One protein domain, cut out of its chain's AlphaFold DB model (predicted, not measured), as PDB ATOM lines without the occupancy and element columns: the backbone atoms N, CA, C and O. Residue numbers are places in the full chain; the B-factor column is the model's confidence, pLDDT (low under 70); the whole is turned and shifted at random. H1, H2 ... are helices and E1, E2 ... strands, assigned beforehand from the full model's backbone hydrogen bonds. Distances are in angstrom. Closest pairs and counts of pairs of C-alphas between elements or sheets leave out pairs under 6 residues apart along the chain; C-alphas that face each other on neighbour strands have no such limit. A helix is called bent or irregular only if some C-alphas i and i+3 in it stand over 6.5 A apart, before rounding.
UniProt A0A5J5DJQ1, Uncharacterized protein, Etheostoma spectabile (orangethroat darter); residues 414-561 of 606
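Overview. This is residues 414 to 561 of the 606 residues of an uncharacterized protein of Etheostoma spectabile (orangethroat darter) (UniProt A0A5J5DJQ1). Three long helices run up and down along one elongated body: bent H2 and H3 fold into a long helical hairpin, and H4 folds back along H3 on a different side from H2, splaying away from arm H3a towards its last residues. At the end where H2 begins lie a loop with the strand E1 and the little helix H1, while the turn of residues 473 to 479 sticks out at the other end and short H5 sticks out after H4. You have 148 residues here, with five named helices and one named strand in the order H1, E1, H2, H3, H4, H5. The class is mostly helix, and the whole is loose, with a radius of gyration of the C-alphas of 20.5 A and spans of 66 by 34 by 33 A.

Along the chain. Find C-alpha 414 at (180.243, 221.318, 157.209), where H1 begins; it runs to residue 418. E1 is residues 426 to 430 and pairs with no named strand. H2, residues 439 to 474, begins at (173.027, 224.566, 171.951); it was assigned as one helix by its hydrogen bonds but is bent, with C-alphas 453 and 456 7.0 A apart. Its arms are H2a, residues 439 to 453, 19.8 A, and H2b, residues 456 to 474, 27.1 A. H3, residues 480 to 519, was likewise assigned as one helix but is bent, with C-alphas 500 and 503 6.8 A apart; its arms are H3a, residues 480 to 500, 30.0 A, and H3b, residues 503 to 519, 24.2 A. H4, residues 526 to 554, 39.8 A, is irregular, but only just: C-alphas 546 and 549 are 6.6 A apart, and it has a kink of 42 degrees near residue 548. H5, residues 557 to 561, ends at (205.990, 186.397, 164.101).

Arrangement. Begin at H1, which touches no helix but is near H2a. E1 is apart from H1 and H2a. H2a touches H3b, closest at the C-alphas of Ala 450 and His 505, 5.7 A, at a shallow tilt of 13 degrees, opposite ways. The hairpin of H2b and H3a touches through residues 458 to 462 and 494 to 498 alone, closest at the C-alphas of Ile 461 and Val 494, 7.5 A, at a shallow tilt of 20 degrees. H4 forms a hairpin with H3b, closest at the C-alphas of Tyr 504 and Gly 537, 4.0 A, at a shallow tilt of 22 degrees. H4 also touches H3a, closest at the C-alphas of Cys 500 and Leu 540, 4.6 A, but is apart from H2a and H2b. H4, with residues 553 to 554 alone, and H5 only just touch, only at the corner, with 3 pairs of C-alphas within 8 A, the closest those of Ile 553 and Phe 559, 6.3 A. Every O i to N i+4 pair is within hydrogen-bond range in H2b, H3a and H5; the counts are 9 of 11 in H2a, 12 of 13 in H3b, 19 of 25 in H4 and 0 of 1 in H1, where 2 of 2 O i to N i+3 pairs are within range.

Size, cuts and confidence. Look to Lys 425 and Asn 477 for the two C-alphas farthest apart, 68.0 A. The printed part has no cut and no long link. Mean pLDDT of the printed part is 81.8; residues 472 to 473, 475 to 487, 550 and 552 to 561 are under 70.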
ATOM      1  N   LEU A 414     180.218 219.887 157.544       85.56
ATOM      2  CA  LEU A 414     180.243 221.318 157.209       85.56
ATOM      3  C   LEU A 414     179.316 222.211 158.071       85.56
ATOM      4  O   LEU A 414     179.781 223.276 158.475       85.56
ATOM      5  N   PRO A 415     178.078 221.813 158.438       87.50
ATOM      6  CA  PRO A 415     177.240 222.578 159.366       87.50
ATOM      7  C   PRO A 415     177.863 222.827 160.749       87.50
ATOM      8  O   PRO A 415     177.567 223.852 161.354       87.50
ATOM      9  N   ASP A 416     178.749 221.952 161.246       87.75
ATOM     10  CA  ASP A 416     179.430 222.121 162.543       87.75
ATOM     11  C   ASP A 416     180.279 223.398 162.602       87.75
ATOM     12  O   ASP A 416     180.401 224.000 163.667       87.75
ATOM     13  N   MET A 417     180.826 223.825 161.457       87.62
ATOM     14  CA  MET A 417     181.696 225.000 161.326       87.62
ATOM     15  C   MET A 417     180.947 226.336 161.450       87.62
ATOM     16  O   MET A 417     181.587 227.367 161.631       87.62
ATOM     17  N   PHE A 418     179.612 226.330 161.366       88.19
ATOM     18  CA  PHE A 418     178.765 227.524 161.506       88.19
ATOM     19  C   PHE A 418     178.291 227.763 162.950       88.19
ATOM     20  O   PHE A 418     177.531 228.694 163.205       88.19
ATOM     21  N   PHE A 419     178.726 226.926 163.894       89.62
ATOM     22  CA  PHE A 419     178.428 227.045 165.318       89.62
ATOM     23  C   PHE A 419     179.641 227.561 166.096       89.62
ATOM     24  O   PHE A 419     180.761 227.125 165.834       89.62
ATOM     25  N   ASP A 420     179.414 228.408 167.106       87.56
ATOM     26  CA  ASP A 420     180.472 229.017 167.926       87.56
ATOM     27  C   ASP A 420     181.487 227.988 168.443       87.56
ATOM     28  O   ASP A 420     181.129 227.092 169.214       87.56
ATOM     29  N   LYS A 421     182.760 228.140 168.057       89.31
ATOM     30  CA  LYS A 421     183.872 227.308 168.552       89.31
ATOM     31  C   LYS A 421     184.762 227.999 169.576       89.31
ATOM     32  O   LYS A 421     185.441 227.298 170.309       89.31
ATOM     33  N   ASN A 422     184.726 229.323 169.683       86.19
ATOM     34  CA  ASN A 422     185.562 230.083 170.613       86.19
ATOM     35  C   ASN A 422     184.684 230.762 171.670       86.19
ATOM     36  O   ASN A 422     183.569 231.186 171.364       86.19
ATOM     37  N   ASP A 423     185.184 230.911 172.896       80.75
ATOM     38  CA  ASP A 423     184.520 231.733 173.909       80.75
ATOM     39  C   ASP A 423     184.998 233.189 173.837       80.75
ATOM     40  O   ASP A 423     186.164 233.490 174.096       80.75
ATOM     41  N   HIS A 424     184.076 234.117 173.572       77.38
ATOM     42  CA  HIS A 424     184.343 235.557 173.618       77.38
ATOM     43  C   HIS A 424     184.818 236.053 174.999       77.38
ATOM     44  O   HIS A 424     185.418 237.124 175.081       77.38
ATOM     45  N   LYS A 425     184.566 235.299 176.079       78.06
ATOM     46  CA  LYS A 425     185.010 235.617 177.449       78.06
ATOM     47  C   LYS A 425     186.329 234.935 177.833       78.06
ATOM     48  O   LYS A 425     186.948 235.341 178.814       78.06
ATOM     49  N   SER A 426     186.782 233.932 177.078       79.38
ATOM     50  CA  SER A 426     188.041 233.221 177.322       79.38
ATOM     51  C   SER A 426     188.695 232.790 175.994       79.38
ATOM     52  O   SER A 426     188.528 231.652 175.556       79.38
ATOM     53  N   PRO A 427     189.491 233.667 175.342       76.38
ATOM     54  CA  PRO A 427     190.014 233.431 173.987       76.38
ATOM     55  C   PRO A 427     190.982 232.239 173.866       76.38
ATOM     56  O   PRO A 427     191.307 231.828 172.756       76.38
ATOM     57  N   ASN A 428     191.416 231.661 174.990       85.56
ATOM     58  CA  ASN A 428     192.238 230.451 175.042       85.56
ATOM     59  C   ASN A 428     191.405 229.153 175.179       85.56
ATOM     60  O   ASN A 428     191.987 228.090 175.397       85.56
ATOM     61  N   SER A 429     190.067 229.210 175.103       82.00
ATOM     62  CA  SER A 429     189.190 228.032 175.182       82.00
ATOM     63  C   SER A 429     188.457 227.747 173.863       82.00
ATOM     64  O   SER A 429     188.178 228.647 173.070       82.00
ATOM     65  N   CYS A 430     188.165 226.463 173.626       88.06
ATOM     66  CA  CYS A 430     187.532 225.970 172.404       88.06
ATOM     67  C   CYS A 430     186.382 224.998 172.729       88.06
ATOM     68  O   CYS A 430     186.546 224.045 173.498       88.06
ATOM     69  N   TYR A 431     185.212 225.232 172.133       87.06
ATOM     70  CA  TYR A 431     184.004 224.435 172.305       87.06
ATOM     71  C   TYR A 431     183.986 223.216 171.368       87.06
ATOM     72  O   TYR A 431     183.712 223.312 170.176       87.06
ATOM     73  N   ASP A 432     184.106 222.029 171.963       85.19
ATOM     74  CA  ASP A 432     183.911 220.693 171.358       85.19
ATOM     75  C   ASP A 432     182.508 220.439 170.745       85.19
ATOM     76  O   ASP A 432     182.225 219.400 170.142       85.19
ATOM     77  N   THR A 433     181.582 221.378 170.947       89.50
ATOM     78  CA  THR A 433     180.202 221.332 170.452       89.50
ATOM     79  C   THR A 433     179.796 222.725 169.971       89.50
ATOM     80  O   THR A 433     180.034 223.053 168.811       89.50
ATOM     81  N   THR A 434     179.241 223.550 170.861       91.31
ATOM     82  CA  THR A 434     178.993 224.981 170.648       91.31
ATOM     83  C   THR A 434     178.796 225.721 171.982       91.31
ATOM     84  O   THR A 434     178.776 225.079 173.048       91.31
ATOM     85  N   SER A 435     178.635 227.046 171.916       89.00
ATOM     86  CA  SER A 435     178.250 227.938 173.013       89.00
ATOM     87  C   SER A 435     176.933 227.518 173.679       89.00
ATOM     88  O   SER A 435     176.190 226.666 173.189       89.00
ATOM     89  N   ASP A 436     176.628 228.093 174.839       86.50
ATOM     90  CA  ASP A 436     175.347 227.826 175.499       86.50
ATOM     91  C   ASP A 436     174.153 228.441 174.735       86.50
ATOM     92  O   ASP A 436     173.052 227.900 174.802       86.50
ATOM     93  N   GLU A 437     174.338 229.498 173.945       87.44
ATOM     94  CA  GLU A 437     173.235 230.176 173.246       87.44
ATOM     95  C   GLU A 437     172.696 229.340 172.068       87.44
ATOM     96  O   GLU A 437     171.485 229.143 171.934       87.44
ATOM     97  N   LEU A 438     173.586 228.743 171.265       90.44
ATOM     98  CA  LEU A 438     173.215 227.949 170.083       90.44
ATOM     99  C   LEU A 438     172.869 226.477 170.378       90.44
ATOM    100  O   LEU A 438     172.392 225.755 169.494       90.44
ATOM    101  N   ILE A 439     173.074 226.000 171.611       91.06
ATOM    102  CA  ILE A 439     173.027 224.566 171.951       91.06
ATOM    103  C   ILE A 439     171.703 223.865 171.589       91.06
ATOM    104  O   ILE A 439     171.690 222.677 171.253       91.06
ATOM    105  N   ARG A 440     170.580 224.595 171.613       91.12
ATOM    106  CA  ARG A 440     169.251 224.061 171.265       91.12
ATOM    107  C   ARG A 440     169.121 223.744 169.773       91.12
ATOM    108  O   ARG A 440     168.474 222.756 169.437       91.12
ATOM    109  N   GLY A 441     169.766 224.527 168.904       90.56
ATOM    110  CA  GLY A 441     169.894 224.230 167.473       90.56
ATOM    111  C   GLY A 441     170.960 223.168 167.181       90.56
ATOM    112  O   GLY A 441     170.830 222.398 166.234       90.56
ATOM    113  N   TYR A 442     171.978 223.060 168.039       92.75
ATOM    114  CA  TYR A 442     173.057 222.081 167.889       92.75
ATOM    115  C   TYR A 442     172.651 220.637 168.228       92.75
ATOM    116  O   TYR A 442     173.133 219.693 167.601       92.75
ATOM    117  N   LEU A 443     171.755 220.432 169.202       93.38
ATOM    118  CA  LEU A 443     171.297 219.089 169.583       93.38
ATOM    119  C   LEU A 443     170.704 218.272 168.409       93.38
ATOM    120  O   LEU A 443     171.164 217.145 168.221       93.38
ATOM    121  N   PRO A 444     169.735 218.762 167.603       93.50
ATOM    122  CA  PRO A 444     169.209 217.987 166.476       93.50
ATOM    123  C   PRO A 444     170.274 217.692 165.409       93.50
ATOM    124  O   PRO A 444     170.266 216.595 164.854       93.50
ATOM    125  N   TYR A 445     171.236 218.594 165.186       91.81
ATOM    126  CA  TYR A 445     172.394 218.325 164.325       91.81
ATOM    127  C   TYR A 445     173.270 217.184 164.882       91.81
ATOM    128  O   TYR A 445     173.565 216.224 164.173       91.81
ATOM    129  N   SER A 446     173.607 217.217 166.177       93.38
ATOM    130  CA  SER A 446     174.393 216.170 166.852       93.38
ATOM    131  C   SER A 446     173.680 214.803 166.903       93.38
ATOM    132  O   SER A 446     174.337 213.757 166.865       93.38
ATOM    133  N   ILE A 447     172.343 214.788 166.944       94.19
ATOM    134  CA  ILE A 447     171.536 213.567 166.801       94.19
ATOM    135  C   ILE A 447     171.568 213.076 165.348       94.19
ATOM    136  O   ILE A 447     171.822 211.896 165.118       94.19
ATOM    137  N   GLY A 448     171.382 213.970 164.369       92.00
ATOM    138  CA  GLY A 448     171.494 213.648 162.944       92.00
ATOM    139  C   GLY A 448     172.840 213.005 162.605       92.00
ATOM    140  O   GLY A 448     172.867 211.923 162.022       92.00
ATOM    141  N   TRP A 449     173.941 213.597 163.077       90.19
ATOM    142  CA  TRP A 449     175.298 213.057 162.945       90.19
ATOM    143  C   TRP A 449     175.466 211.670 163.585       90.19
ATOM    144  O   TRP A 449     176.091 210.789 162.998       90.19
ATOM    145  N   ALA A 450     174.877 211.431 164.761       91.75
ATOM    146  CA  ALA A 450     174.906 210.111 165.397       91.75
ATOM    147  C   ALA A 450     174.107 209.045 164.619       91.75
ATOM    148  O   ALA A 450     174.462 207.865 164.649       91.75
ATOM    149  N   VAL A 451     173.058 209.442 163.893       91.38
ATOM    150  CA  VAL A 451     172.293 208.533 163.028       91.38
ATOM    151  C   VAL A 451     173.043 208.249 161.723       91.38
ATOM    152  O   VAL A 451     173.245 207.082 161.381       91.38
ATOM    153  N   THR A 452     173.485 209.282 161.001       87.44
ATOM    154  CA  THR A 452     174.082 209.138 159.661       87.44
ATOM    155  C   THR A 452     175.546 208.706 159.692       87.44
ATOM    156  O   THR A 452     175.929 207.827 158.926       87.44
ATOM    157  N   GLY A 453     176.355 209.273 160.591       83.69
ATOM    158  CA  GLY A 453     177.785 208.982 160.718       83.69
ATOM    159  C   GLY A 453     178.110 207.709 161.507       83.69
ATOM    160  O   GLY A 453     179.234 207.220 161.424       83.69
ATOM    161  N   PHE A 454     177.148 207.151 162.253       87.69
ATOM    162  CA  PHE A 454     177.384 205.983 163.110       87.69
ATOM    163  C   PHE A 454     176.297 204.897 163.023       87.69
ATOM    164  O   PHE A 454     176.613 203.760 162.665       87.69
ATOM    165  N   ALA A 455     175.027 205.203 163.322       90.19
ATOM    166  CA  ALA A 455     173.999 204.163 163.448       90.19
ATOM    167  C   ALA A 455     173.687 203.449 162.119       90.19
ATOM    168  O   ALA A 455     173.580 202.223 162.087       90.19
ATOM    169  N   ILE A 456     173.587 204.197 161.013       89.12
ATOM    170  CA  ILE A 456     173.376 203.641 159.668       89.12
ATOM    171  C   ILE A 456     174.586 202.795 159.215       89.12
ATOM    172  O   ILE A 456     174.370 201.633 158.860       89.12
ATOM    173  N   PRO A 457     175.848 203.277 159.289       87.38
ATOM    174  CA  PRO A 457     177.033 202.452 159.046       87.38
ATOM    175  C   PRO A 457     177.072 201.155 159.861       87.38
ATOM    176  O   PRO A 457     177.305 200.091 159.288       87.38
ATOM    177  N   LEU A 458     176.789 201.207 161.170       86.94
ATOM    178  CA  LEU A 458     176.764 200.012 162.020       86.94
ATOM    179  C   LEU A 458     175.671 199.021 161.588       86.94
ATOM    180  O   LEU A 458     175.928 197.819 161.529       86.94
ATOM    181  N   LEU A 459     174.473 199.502 161.245       89.56
ATOM    182  CA  LEU A 459     173.387 198.646 160.762       89.56
ATOM    183  C   LEU A 459     173.743 197.970 159.429       89.56
ATOM    184  O   LEU A 459     173.539 196.765 159.290       89.56
ATOM    185  N   ILE A 460     174.320 198.709 158.474       87.25
ATOM    186  CA  ILE A 460     174.791 198.158 157.193       87.25
ATOM    187  C   ILE A 460     175.845 197.072 157.443       87.25
ATOM    188  O   ILE A 460     175.718 195.962 156.932       87.25
ATOM    189  N   ILE A 461     176.840 197.359 158.287       83.62
ATOM    190  CA  ILE A 461     177.883 196.413 158.707       83.62
ATOM    191  C   ILE A 461     177.267 195.124 159.276       83.62
ATOM    192  O   ILE A 461     177.599 194.025 158.821       83.62
ATOM    193  N   LEU A 462     176.334 195.236 160.227       84.69
ATOM    194  CA  LEU A 462     175.685 194.086 160.861       84.69
ATOM    195  C   LEU A 462     174.837 193.270 159.871       84.69
ATOM    196  O   LEU A 462     174.909 192.040 159.882       84.69
ATOM    197  N   LEU A 463     174.079 193.925 158.986       86.50
ATOM    198  CA  LEU A 463     173.260 193.254 157.970       86.50
ATOM    199  C   LEU A 463     174.119 192.544 156.916       86.50
ATOM    200  O   LEU A 463     173.878 191.373 156.617       86.50
ATOM    201  N   CYS A 464     175.156 193.206 156.391       82.31
ATOM    202  CA  CYS A 464     176.077 192.619 155.421       82.31
ATOM    203  C   CYS A 464     176.792 191.390 155.996       82.31
ATOM    204  O   CYS A 464     176.826 190.342 155.347       82.31
ATOM    205  N   TYR A 465     177.315 191.471 157.223       75.38
ATOM    206  CA  TYR A 465     178.015 190.339 157.834       75.38
ATOM    207  C   TYR A 465     177.076 189.239 158.337       75.38
ATOM    208  O   TYR A 465     177.416 188.063 158.202       75.38
ATOM    209  N   GLY A 466     175.866 189.572 158.797       79.31
ATOM    210  CA  GLY A 466     174.810 188.592 159.062       79.31
ATOM    211  C   GLY A 466     174.426 187.804 157.804       79.31
ATOM    212  O   GLY A 466     174.404 186.572 157.824       79.31
ATOM    213  N   HIS A 467     174.225 188.493 156.675       77.94
ATOM    214  CA  HIS A 467     173.967 187.856 155.382       77.94
ATOM    215  C   HIS A 467     175.139 186.968 154.933       77.94
ATOM    216  O   HIS A 467     174.922 185.817 154.550       77.94
ATOM    217  N   ILE A 468     176.385 187.449 155.053       76.44
ATOM    218  CA  ILE A 468     177.587 186.652 154.765       76.44
ATOM    219  C   ILE A 468     177.610 185.377 155.618       76.44
ATOM    220  O   ILE A 468     177.805 184.300 155.060       76.44
ATOM    221  N   VAL A 469     177.353 185.454 156.929       70.81
ATOM    222  CA  VAL A 469     177.296 184.274 157.813       70.81
ATOM    223  C   VAL A 469     176.203 183.291 157.380       70.81
ATOM    224  O   VAL A 469     176.477 182.094 157.307       70.81
ATOM    225  N   VAL A 470     175.003 183.756 157.014       78.00
ATOM    226  CA  VAL A 470     173.906 182.888 156.537       78.00
ATOM    227  C   VAL A 470     174.253 182.197 155.211       78.00
ATOM    228  O   VAL A 470     174.059 180.986 155.079       78.00
ATOM    229  N   VAL A 471     174.821 182.920 154.240       75.75
ATOM    230  CA  VAL A 471     175.287 182.346 152.963       75.75
ATOM    231  C   VAL A 471     176.402 181.320 153.200       75.75
ATOM    232  O   VAL A 471     176.393 180.234 152.616       75.75
ATOM    233  N   LEU A 472     177.336 181.619 154.106       67.19
ATOM    234  CA  LEU A 472     178.429 180.724 154.486       67.19
ATOM    235  C   LEU A 472     177.969 179.512 155.309       67.19
ATOM    236  O   LEU A 472     178.646 178.485 155.265       67.19
ATOM    237  N   ALA A 473     176.861 179.596 156.044       67.06
ATOM    238  CA  ALA A 473     176.264 178.458 156.740       67.06
ATOM    239  C   ALA A 473     175.571 177.498 155.757       67.06
ATOM    240  O   ALA A 473     175.681 176.285 155.903       67.06
ATOM    241  N   ARG A 474     174.919 178.033 154.716       73.25
ATOM    242  CA  ARG A 474     174.224 177.242 153.682       73.25
ATOM    243  C   ARG A 474     175.164 176.593 152.655       73.25
ATOM    244  O   ARG A 474     174.778 175.615 152.019       73.25
ATOM    245  N   LYS A 475     176.386 177.109 152.463       60.69
ATOM    246  CA  LYS A 475     177.332 176.618 151.440       60.69
ATOM    247  C   LYS A 475     178.379 175.662 152.029       60.69
ATOM    248  O   LYS A 475     179.388 176.091 152.587       60.69
ATOM    249  N   ALA A 476     178.146 174.359 151.855       55.84
ATOM    250  CA  ALA A 476     178.917 173.276 152.480       55.84
ATOM    251  C   ALA A 476     180.386 173.134 152.020       55.84
ATOM    252  O   ALA A 476     181.177 172.498 152.710       55.84
ATOM    253  N   ASN A 477     180.767 173.709 150.873       55.00
ATOM    254  CA  ASN A 477     182.043 173.416 150.207       55.00
ATOM    255  C   ASN A 477     182.926 174.676 150.080       55.00
ATOM    256  O   ASN A 477     183.024 175.287 149.016       55.00
ATOM    257  N   VAL A 478     183.495 175.124 151.208       56.75
ATOM    258  CA  VAL A 478     184.382 176.302 151.318       56.75
ATOM    259  C   VAL A 478     185.453 176.040 152.382       56.75
ATOM    260  O   VAL A 478     185.109 175.642 153.494       56.75
ATOM    261  N   ASN A 479     186.729 176.321 152.079       58.22
ATOM    262  CA  ASN A 479     187.865 176.130 152.995       58.22
ATOM    263  C   ASN A 479     187.634 176.803 154.361       58.22
ATOM    264  O   ASN A 479     187.714 178.029 154.488       58.22
ATOM    265  N   SER A 480     187.387 175.987 155.389       59.72
ATOM    266  CA  SER A 480     186.995 176.418 156.737       59.72
ATOM    267  C   SER A 480     187.998 177.373 157.385       59.72
ATOM    268  O   SER A 480     187.591 178.369 157.974       59.72
ATOM    269  N   LEU A 481     189.300 177.125 157.214       59.34
ATOM    270  CA  LEU A 481     190.370 177.928 157.810       59.34
ATOM    271  C   LEU A 481     190.391 179.381 157.298       59.34
ATOM    272  O   LEU A 481     190.464 180.313 158.095       59.34
ATOM    273  N   LEU A 482     190.290 179.591 155.980       55.16
ATOM    274  CA  LEU A 482     190.275 180.937 155.390       55.16
ATOM    275  C   LEU A 482     188.954 181.659 155.702       55.16
ATOM    276  O   LEU A 482     188.956 182.809 156.133       55.16
ATOM    277  N   LYS A 483     187.836 180.933 155.586       63.44
ATOM    278  CA  LYS A 483     186.487 181.360 155.988       63.44
ATOM    279  C   LYS A 483     186.452 181.872 157.437       63.44
ATOM    280  O   LYS A 483     185.908 182.943 157.696       63.44
ATOM    281  N   GLN A 484     187.071 181.143 158.366       63.22
ATOM    282  CA  GLN A 484     187.152 181.511 159.780       63.22
ATOM    283  C   GLN A 484     188.087 182.706 160.022       63.22
ATOM    284  O   GLN A 484     187.750 183.571 160.825       63.22
ATOM    285  N   ARG A 485     189.223 182.801 159.313       65.69
ATOM    286  CA  ARG A 485     190.153 183.943 159.404       65.69
ATOM    287  C   ARG A 485     189.496 185.262 158.984       65.69
ATOM    288  O   ARG A 485     189.536 186.222 159.750       65.69
ATOM    289  N   CYS A 486     188.836 185.294 157.825       64.94
ATOM    290  CA  CYS A 486     188.158 186.498 157.335       64.94
ATOM    291  C   CYS A 486     187.001 186.926 158.253       64.94
ATOM    292  O   CYS A 486     186.931 188.093 158.633       64.94
ATOM    293  N   LEU A 487     186.140 185.988 158.678       67.25
ATOM    294  CA  LEU A 487     185.056 186.285 159.625       67.25
ATOM    295  C   LEU A 487     185.578 186.767 160.987       67.25
ATOM    296  O   LEU A 487     185.002 187.683 161.564       67.25
ATOM    297  N   ARG A 488     186.675 186.194 161.498       71.12
ATOM    298  CA  ARG A 488     187.277 186.596 162.779       71.12
ATOM    299  C   ARG A 488     187.782 188.039 162.751       71.12
ATOM    300  O   ARG A 488     187.479 188.786 163.677       71.12
ATOM    301  N   LEU A 489     188.525 188.434 161.713       70.31
ATOM    302  CA  LEU A 489     189.031 189.807 161.575       70.31
ATOM    303  C   LEU A 489     187.874 190.811 161.484       70.31
ATOM    304  O   LEU A 489     187.875 191.822 162.183       70.31
ATOM    305  N   VAL A 490     186.854 190.480 160.688       73.31
ATOM    306  CA  VAL A 490     185.607 191.247 160.577       73.31
ATOM    307  C   VAL A 490     184.927 191.429 161.934       73.31
ATOM    308  O   VAL A 490     184.661 192.560 162.327       73.31
ATOM    309  N   VAL A 491     184.668 190.348 162.678       76.56
ATOM    310  CA  VAL A 491     183.951 190.416 163.966       76.56
ATOM    311  C   VAL A 491     184.717 191.258 164.991       76.56
ATOM    312  O   VAL A 491     184.100 192.045 165.706       76.56
ATOM    313  N   ILE A 492     186.051 191.167 165.017       78.06
ATOM    314  CA  ILE A 492     186.902 192.030 165.853       78.06
ATOM    315  C   ILE A 492     186.714 193.510 165.487       78.06
ATOM    316  O   ILE A 492     186.552 194.336 166.383       78.06
ATOM    317  N   LEU A 493     186.675 193.847 164.193       79.00
ATOM    318  CA  LEU A 493     186.476 195.220 163.719       79.00
ATOM    319  C   LEU A 493     185.074 195.761 164.055       79.00
ATOM    320  O   LEU A 493     184.960 196.909 164.479       79.00
ATOM    321  N   VAL A 494     184.015 194.945 163.950       83.19
ATOM    322  CA  VAL A 494     182.650 195.356 164.348       83.19
ATOM    323  C   VAL A 494     182.555 195.604 165.856       83.19
ATOM    324  O   VAL A 494     181.968 196.604 166.277       83.19
ATOM    325  N   ILE A 495     183.150 194.730 166.675       83.94
ATOM    326  CA  ILE A 495     183.198 194.898 168.135       83.94
ATOM    327  C   ILE A 495     183.974 196.169 168.496       83.94
ATOM    328  O   ILE A 495     183.479 196.966 169.290       83.94
ATOM    329  N   LEU A 496     185.145 196.393 167.886       83.75
ATOM    330  CA  LEU A 496     185.952 197.591 168.120       83.75
ATOM    331  C   LEU A 496     185.178 198.868 167.780       83.75
ATOM    332  O   LEU A 496     185.033 199.730 168.640       83.75
ATOM    333  N   PHE A 497     184.637 198.965 166.562       84.75
ATOM    334  CA  PHE A 497     183.872 200.130 166.112       84.75
ATOM    335  C   PHE A 497     182.697 200.425 167.059       84.75
ATOM    336  O   PHE A 497     182.472 201.569 167.451       84.75
ATOM    337  N   SER A 498     181.996 199.380 167.508       87.19
ATOM    338  CA  SER A 498     180.902 199.499 168.478       87.19
ATOM    339  C   SER A 498     181.384 200.035 169.834       87.19
ATOM    340  O   SER A 498     180.810 200.991 170.353       87.19
ATOM    341  N   VAL A 499     182.453 199.467 170.402       88.62
ATOM    342  CA  VAL A 499     183.006 199.872 171.710       88.62
ATOM    343  C   VAL A 499     183.610 201.281 171.671       88.62
ATOM    344  O   VAL A 499     183.493 202.016 172.649       88.62
ATOM    345  N   CYS A 500     184.213 201.681 170.553       89.88
ATOM    346  CA  CYS A 500     184.793 203.009 170.380       89.88
ATOM    347  C   CYS A 500     183.734 204.106 170.191       89.88
ATOM    348  O   CYS A 500     183.823 205.155 170.827       89.88
ATOM    349  N   PHE A 501     182.724 203.880 169.342       91.12
ATOM    350  CA  PHE A 501     181.805 204.945 168.920       91.12
ATOM    351  C   PHE A 501     180.460 204.983 169.666       91.12
ATOM    352  O   PHE A 501     179.940 206.085 169.861       91.12
ATOM    353  N   ILE A 502     179.908 203.858 170.155       92.00
ATOM    354  CA  ILE A 502     178.639 203.883 170.922       92.00
ATOM    355  C   ILE A 502     178.738 204.813 172.144       92.00
ATOM    356  O   ILE A 502     177.870 205.681 172.278       92.00
ATOM    357  N   PRO A 503     179.762 204.711 173.021       93.56
ATOM    358  CA  PRO A 503     179.828 205.545 174.220       93.56
ATOM    359  C   PRO A 503     179.933 207.031 173.875       93.56
ATOM    360  O   PRO A 503     179.261 207.851 174.495       93.56
ATOM    361  N   TYR A 504     180.711 207.379 172.845       94.50
ATOM    362  CA  TYR A 504     180.831 208.755 172.371       94.50
ATOM    363  C   TYR A 504     179.485 209.323 171.904       94.50
ATOM    364  O   TYR A 504     179.021 210.320 172.457       94.50
ATOM    365  N   HIS A 505     178.817 208.683 170.939       93.38
ATOM    366  CA  HIS A 505     177.575 209.219 170.372       93.38
ATOM    367  C   HIS A 505     176.414 209.248 171.378       93.38
ATOM    368  O   HIS A 505     175.589 210.164 171.319       93.38
ATOM    369  N   VAL A 506     176.363 208.302 172.324       94.81
ATOM    370  CA  VAL A 506     175.391 208.324 173.426       94.81
ATOM    371  C   VAL A 506     175.714 209.461 174.397       94.81
ATOM    372  O   VAL A 506     174.909 210.384 174.546       94.81
ATOM    373  N   PHE A 507     176.889 209.453 175.035       95.38
ATOM    374  CA  PHE A 507     177.184 210.414 176.099       95.38
ATOM    375  C   PHE A 507     177.325 211.855 175.589       95.38
ATOM    376  O   PHE A 507     176.948 212.767 176.318       95.38
ATOM    377  N   ARG A 508     177.741 212.092 174.335       94.19
ATOM    378  CA  ARG A 508     177.736 213.433 173.713       94.19
ATOM    379  C   ARG A 508     176.333 214.033 173.663       94.19
ATOM    380  O   ARG A 508     176.127 215.162 174.101       94.19
ATOM    381  N   ASN A 509     175.356 213.273 173.169       95.00
ATOM    382  CA  ASN A 509     173.979 213.751 173.039       95.00
ATOM    383  C   ASN A 509     173.272 213.867 174.401       95.00
ATOM    384  O   ASN A 509     172.516 214.815 174.616       95.00
ATOM    385  N   VAL A 510     173.574 212.983 175.360       94.44
ATOM    386  CA  VAL A 510     173.083 213.123 176.744       94.44
ATOM    387  C   VAL A 510     173.716 214.343 177.439       94.44
ATOM    388  O   VAL A 510     172.996 215.101 178.080       94.44
ATOM    389  N   ASN A 511     175.014 214.609 177.252       92.69
ATOM    390  CA  ASN A 511     175.712 215.782 177.802       92.69
ATOM    391  C   ASN A 511     175.231 217.117 177.188       92.69
ATOM    392  O   ASN A 511     175.115 218.129 177.880       92.69
ATOM    393  N   LEU A 512     174.868 217.133 175.901       93.88
ATOM    394  CA  LEU A 512     174.161 218.270 175.298       93.88
ATOM    395  C   LEU A 512     172.780 218.478 175.944       93.88
ATOM    396  O   LEU A 512     172.386 219.611 176.224       93.88
ATOM    397  N   LYS A 513     172.053 217.391 176.239       92.31
ATOM    398  CA  LYS A 513     170.749 217.465 176.907       92.31
ATOM    399  C   LYS A 513     170.853 217.929 178.367       92.31
ATOM    400  O   LYS A 513     169.991 218.698 178.786       92.31
ATOM    401  N   THR A 514     171.885 217.543 179.125       91.50
ATOM    402  CA  THR A 514     172.097 218.044 180.500       91.50
ATOM    403  C   THR A 514     172.462 219.527 180.524       91.50
ATOM    404  O   THR A 514     171.916 220.252 181.354       91.50
ATOM    405  N   ARG A 515     173.280 220.026 179.581       89.00
ATOM    406  CA  ARG A 515     173.513 221.477 179.405       89.00
ATOM    407  C   ARG A 515     172.205 222.239 179.143       89.00
ATOM    408  O   ARG A 515     171.931 223.219 179.829       89.00
ATOM    409  N   ILE A 516     171.351 221.750 178.237       90.19
ATOM    410  CA  ILE A 516     170.021 222.345 177.979       90.19
ATOM    411  C   ILE A 516     169.138 222.342 179.240       90.19
ATOM    412  O   ILE A 516     168.453 223.328 179.506       90.19
ATOM    413  N   LEU A 517     169.153 221.263 180.030       86.69
ATOM    414  CA  LEU A 517     168.388 221.180 181.282       86.69
ATOM    415  C   LEU A 517     168.897 222.177 182.338       86.69
ATOM    416  O   LEU A 517     168.086 222.863 182.964       86.69
ATOM    417  N   LYS A 518     170.223 222.329 182.456       85.06
ATOM    418  CA  LYS A 518     170.883 223.294 183.347       85.06
ATOM    419  C   LYS A 518     170.485 224.740 183.027       85.06
ATOM    420  O   LYS A 518     170.220 225.509 183.944       85.06
ATOM    421  N   GLN A 519     170.347 225.093 181.745       82.06
ATOM    422  CA  GLN A 519     169.827 226.404 181.318       82.06
ATOM    423  C   GLN A 519     168.371 226.645 181.729       82.06
ATOM    424  O   GLN A 519     168.003 227.769 182.049       82.06
ATOM    425  N   SER A 520     167.536 225.603 181.744       83.25
ATOM    426  CA  SER A 520     166.169 225.673 182.284       83.25
ATOM    427  C   SER A 520     166.103 225.578 183.820       83.25
ATOM    428  O   SER A 520     165.047 225.276 184.363       83.25
ATOM    429  N   GLY A 521     167.219 225.799 184.527       81.12
ATOM    430  CA  GLY A 521     167.288 225.775 185.992       81.12
ATOM    431  C   GLY A 521     167.262 224.378 186.623       81.12
ATOM    432  O   GLY A 521     167.255 224.263 187.847       81.12
ATOM    433  N   ILE A 522     167.263 223.309 185.820       81.19
ATOM    434  CA  ILE A 522     167.214 221.926 186.305       81.19
ATOM    435  C   ILE A 522     168.646 221.411 186.463       81.19
ATOM    436  O   ILE A 522     169.316 221.102 185.479       81.19
ATOM    437  N   CYS A 523     169.096 221.277 187.709       81.44
ATOM    438  CA  CYS A 523     170.394 220.708 188.073       81.44
ATOM    439  C   CYS A 523     170.199 219.378 188.815       81.44
ATOM    440  O   CYS A 523     169.384 219.297 189.731       81.44
ATOM    441  N   HIS A 524     170.962 218.344 188.452       81.62
ATOM    442  CA  HIS A 524     170.927 217.039 189.118       81.62
ATOM    443  C   HIS A 524     172.357 216.490 189.281       81.62
ATOM    444  O   HIS A 524     173.129 216.569 188.323       81.62
ATOM    445  N   PRO A 525     172.739 215.906 190.436       78.19
ATOM    446  CA  PRO A 525     174.128 215.509 190.715       78.19
ATOM    447  C   PRO A 525     174.685 214.419 189.782       78.19
ATOM    448  O   PRO A 525     175.895 214.245 189.685       78.19
ATOM    449  N   SER A 526     173.838 213.699 189.039       81.81
ATOM    450  CA  SER A 526     174.311 212.757 188.009       81.81
ATOM    451  C   SER A 526     174.887 213.434 186.754       81.81
ATOM    452  O   SER A 526     175.484 212.749 185.923       81.81
ATOM    453  N   PHE A 527     174.722 214.752 186.586       85.62
ATOM    454  CA  PHE A 527     175.192 215.472 185.395       85.62
ATOM    455  C   PHE A 527     176.723 215.478 185.282       85.62
ATOM    456  O   PHE A 527     177.241 215.352 184.172       85.62
ATOM    457  N   ASP A 528     177.446 215.525 186.401       84.00
ATOM    458  CA  ASP A 528     178.914 215.478 186.398       84.00
ATOM    459  C   ASP A 528     179.423 214.086 185.985       84.00
ATOM    460  O   ASP A 528     180.359 213.962 185.195       84.00
ATOM    461  N   GLY A 529     178.729 213.022 186.408       88.94
ATOM    462  CA  GLY A 529     178.978 211.657 185.932       88.94
ATOM    463  C   GLY A 529     178.725 211.490 184.428       88.94
ATOM    464  O   GLY A 529     179.486 210.805 183.748       88.94
ATOM    465  N   ILE A 530     177.705 212.165 183.884       89.69
ATOM    466  CA  ILE A 530     177.424 212.211 182.436       89.69
ATOM    467  C   ILE A 530     178.539 212.953 181.682       89.69
ATOM    468  O   ILE A 530     178.969 212.490 180.624       89.69
ATOM    469  N   TYR A 531     179.049 214.060 182.228       87.94
ATOM    470  CA  TYR A 531     180.185 214.784 181.654       87.94
ATOM    471  C   TYR A 531     181.462 213.926 181.644       87.94
ATOM    472  O   TYR A 531     182.126 213.827 180.613       87.94
ATOM    473  N   ILE A 532     181.777 213.236 182.746       91.44
ATOM    474  CA  ILE A 532     182.922 212.311 182.823       91.44
ATOM    475  C   ILE A 532     182.764 211.167 181.810       91.44
ATOM    476  O   ILE A 532     183.696 210.872 181.060       91.44
ATOM    477  N   ALA A 533     181.574 210.565 181.715       92.44
ATOM    478  CA  ALA A 533     181.283 209.516 180.738       92.44
ATOM    479  C   ALA A 533     181.434 210.004 179.281       92.44
ATOM    480  O   ALA A 533     181.913 209.259 178.427       92.44
ATOM    481  N   HIS A 534     181.110 211.272 179.001       90.44
ATOM    482  CA  HIS A 534     181.378 211.899 177.706       90.44
ATOM    483  C   HIS A 534     182.882 212.032 177.413       90.44
ATOM    484  O   HIS A 534     183.300 211.699 176.303       90.44
ATOM    485  N   GLN A 535     183.711 212.429 178.387       93.31
ATOM    486  CA  GLN A 535     185.169 212.491 178.194       93.31
ATOM    487  C   GLN A 535     185.783 211.103 177.949       93.31
ATOM    488  O   GLN A 535     186.608 210.940 177.047       93.31
ATOM    489  N   VAL A 536     185.323 210.074 178.671       93.62
ATOM    490  CA  VAL A 536     185.705 208.673 178.406       93.62
ATOM    491  C   VAL A 536     185.261 208.243 177.001       93.62
ATOM    492  O   VAL A 536     186.037 207.623 176.275       93.62
ATOM    493  N   GLY A 537     184.056 208.628 176.573       93.06
ATOM    494  CA  GLY A 537     183.570 208.404 175.210       93.06
ATOM    495  C   GLY A 537     184.467 209.038 174.141       93.06
ATOM    496  O   GLY A 537     184.820 208.369 173.172       93.06
ATOM    497  N   ARG A 538     184.906 210.291 174.333       91.25
ATOM    498  CA  ARG A 538     185.848 210.969 173.422       91.25
ATOM    499  C   ARG A 538     187.176 210.220 173.301       91.25
ATOM    500  O   ARG A 538     187.637 209.991 172.185       91.25
ATOM    501  N   PHE A 539     187.756 209.779 174.420       92.56
ATOM    502  CA  PHE A 539     188.974 208.961 174.410       92.56
ATOM    503  C   PHE A 539     188.788 207.653 173.618       92.56
ATOM    504  O   PHE A 539     189.618 207.320 172.772       92.56
ATOM    505  N   LEU A 540     187.674 206.945 173.837       91.06
ATOM    506  CA  LEU A 540     187.358 205.698 173.130       91.06
ATOM    507  C   LEU A 540     187.176 205.903 171.615       91.06
ATOM    508  O   LEU A 540     187.645 205.070 170.838       91.06
ATOM    509  N   ALA A 541     186.579 207.018 171.185       90.69
ATOM    510  CA  ALA A 541     186.469 207.369 169.769       90.69
ATOM    511  C   ALA A 541     187.847 207.639 169.130       90.69
ATOM    512  O   ALA A 541     188.135 207.117 168.052       90.69
ATOM    513  N   CYS A 542     188.732 208.381 169.806       89.56
ATOM    514  CA  CYS A 542     190.108 208.604 169.345       89.56
ATOM    515  C   CYS A 542     190.923 207.300 169.254       89.56
ATOM    516  O   CYS A 542     191.706 207.118 168.319       89.56
ATOM    517  N   LEU A 543     190.714 206.371 170.194       87.56
ATOM    518  CA  LEU A 543     191.423 205.091 170.261       87.56
ATOM    519  C   LEU A 543     191.188 204.204 169.020       87.56
ATOM    520  O   LEU A 543     192.082 203.450 168.635       87.56
ATOM    521  N   ASN A 544     190.040 204.337 168.341       85.88
ATOM    522  CA  ASN A 544     189.748 203.616 167.096       85.88
ATOM    523  C   ASN A 544     190.834 203.839 166.026       85.88
ATOM    524  O   ASN A 544     191.327 202.887 165.419       85.88
ATOM    525  N   SER A 545     191.266 205.091 165.841       86.50
ATOM    526  CA  SER A 545     192.301 205.453 164.863       86.50
ATOM    527  C   SER A 545     193.663 204.831 165.184       86.50
ATOM    528  O   SER A 545     194.387 204.447 164.268       86.50
ATOM    529  N   ALA A 546     193.992 204.671 166.471       82.94
ATOM    530  CA  ALA A 546     195.230 204.035 166.921       82.94
ATOM    531  C   ALA A 546     195.203 202.497 166.803       82.94
ATOM    532  O   ALA A 546     196.246 201.876 166.602       82.94
ATOM    533  N   ILE A 547     194.024 201.870 166.902       79.25
ATOM    534  CA  ILE A 547     193.881 200.406 166.811       79.25
ATOM    535  C   ILE A 547     193.760 199.922 165.354       79.25
ATOM    536  O   ILE A 547     194.156 198.792 165.067       79.25
ATOM    537  N   ASN A 548     193.324 200.762 164.408       75.62
ATOM    538  CA  ASN A 548     193.259 200.401 162.984       75.62
ATOM    539  C   ASN A 548     194.579 199.782 162.444       75.62
ATOM    540  O   ASN A 548     194.520 198.658 161.938       75.62
ATOM    541  N   PRO A 549     195.778 200.388 162.616       78.31
ATOM    542  CA  PRO A 549     197.058 199.754 162.261       78.31
ATOM    543  C   PRO A 549     197.294 198.382 162.913       78.31
ATOM    544  O   PRO A 549     197.831 197.473 162.277       78.31
ATOM    545  N   LEU A 550     196.864 198.205 164.167       66.62
ATOM    546  CA  LEU A 550     197.028 196.951 164.904       66.62
ATOM    547  C   LEU A 550     196.171 195.821 164.315       66.62
ATOM    548  O   LEU A 550     196.614 194.676 164.329       66.62
ATOM    549  N   ILE A 551     194.998 196.114 163.740       70.31
ATOM    550  CA  ILE A 551     194.182 195.103 163.042       70.31
ATOM    551  C   ILE A 551     194.916 194.572 161.804       70.31
ATOM    552  O   ILE A 551     194.961 193.358 161.605       70.31
ATOM    553  N   TYR A 552     195.545 195.440 161.004       66.19
ATOM    554  CA  TYR A 552     196.321 195.010 159.832       66.19
ATOM    555  C   TYR A 552     197.574 194.203 160.219       66.19
ATOM    556  O   TYR A 552     197.931 193.253 159.525       66.19
ATOM    557  N   ILE A 553     198.197 194.527 161.357       64.75
ATOM    558  CA  ILE A 553     199.313 193.759 161.936       64.75
ATOM    559  C   ILE A 553     198.848 192.385 162.447       64.75
ATOM    560  O   ILE A 553     199.489 191.376 162.164       64.75
ATOM    561  N   VAL A 554     197.727 192.319 163.174       62.12
ATOM    562  CA  VAL A 554     197.177 191.069 163.739       62.12
ATOM    563  C   VAL A 554     196.547 190.171 162.667       62.12
ATOM    564  O   VAL A 554     196.516 188.955 162.833       62.12
ATOM    565  N   GLY A 555     196.099 190.737 161.545       58.12
ATOM    566  CA  GLY A 555     195.663 189.986 160.366       58.12
ATOM    567  C   GLY A 555     196.797 189.320 159.572       58.12
ATOM    568  O   GLY A 555     196.506 188.550 158.657       58.12
ATOM    569  N   ASN A 556     198.065 189.599 159.898       62.06
ATOM    570  CA  ASN A 556     199.238 189.120 159.173       62.06
ATOM    571  C   ASN A 556     200.171 188.304 160.091       62.06
ATOM    572  O   ASN A 556     201.052 188.855 160.759       62.06
ATOM    573  N   ASP A 557     199.989 186.977 160.087       56.56
ATOM    574  CA  ASP A 557     200.769 186.025 160.894       56.56
ATOM    575  C   ASP A 557     202.291 186.243 160.756       56.56
ATOM    576  O   ASP A 557     203.009 186.268 161.759       56.56
ATOM    577  N   ASP A 558     202.789 186.466 159.533       53.47
ATOM    578  CA  ASP A 558     204.219 186.646 159.250       53.47
ATOM    579  C   ASP A 558     204.786 187.933 159.859       53.47
ATOM    580  O   ASP A 558     205.946 187.970 160.281       53.47
ATOM    581  N   PHE A 559     203.993 189.007 159.907       57.31
ATOM    582  CA  PHE A 559     204.409 190.252 160.552       57.31
ATOM    583  C   PHE A 559     204.439 190.089 162.074       57.31
ATOM    584  O   PHE A 559     205.388 190.519 162.735       57.31
ATOM    585  N   LEU A 560     203.435 189.412 162.634       55.50
ATOM    586  CA  LEU A 560     203.324 189.205 164.073       55.50
ATOM    587  C   LEU A 560     204.421 188.258 164.601       55.50
ATOM    588  O   LEU A 560     204.992 188.520 165.661       55.50
ATOM    589  N   LEU A 561     204.816 187.240 163.826       59.53
ATOM    590  CA  LEU A 561     205.990 186.397 164.101       59.53
ATOM    591  C   LEU A 561     207.308 187.196 164.086       59.53
ATOM    592  O   LEU A 561     208.132 187.044 164.994       59.53
TER     593      LEU A 561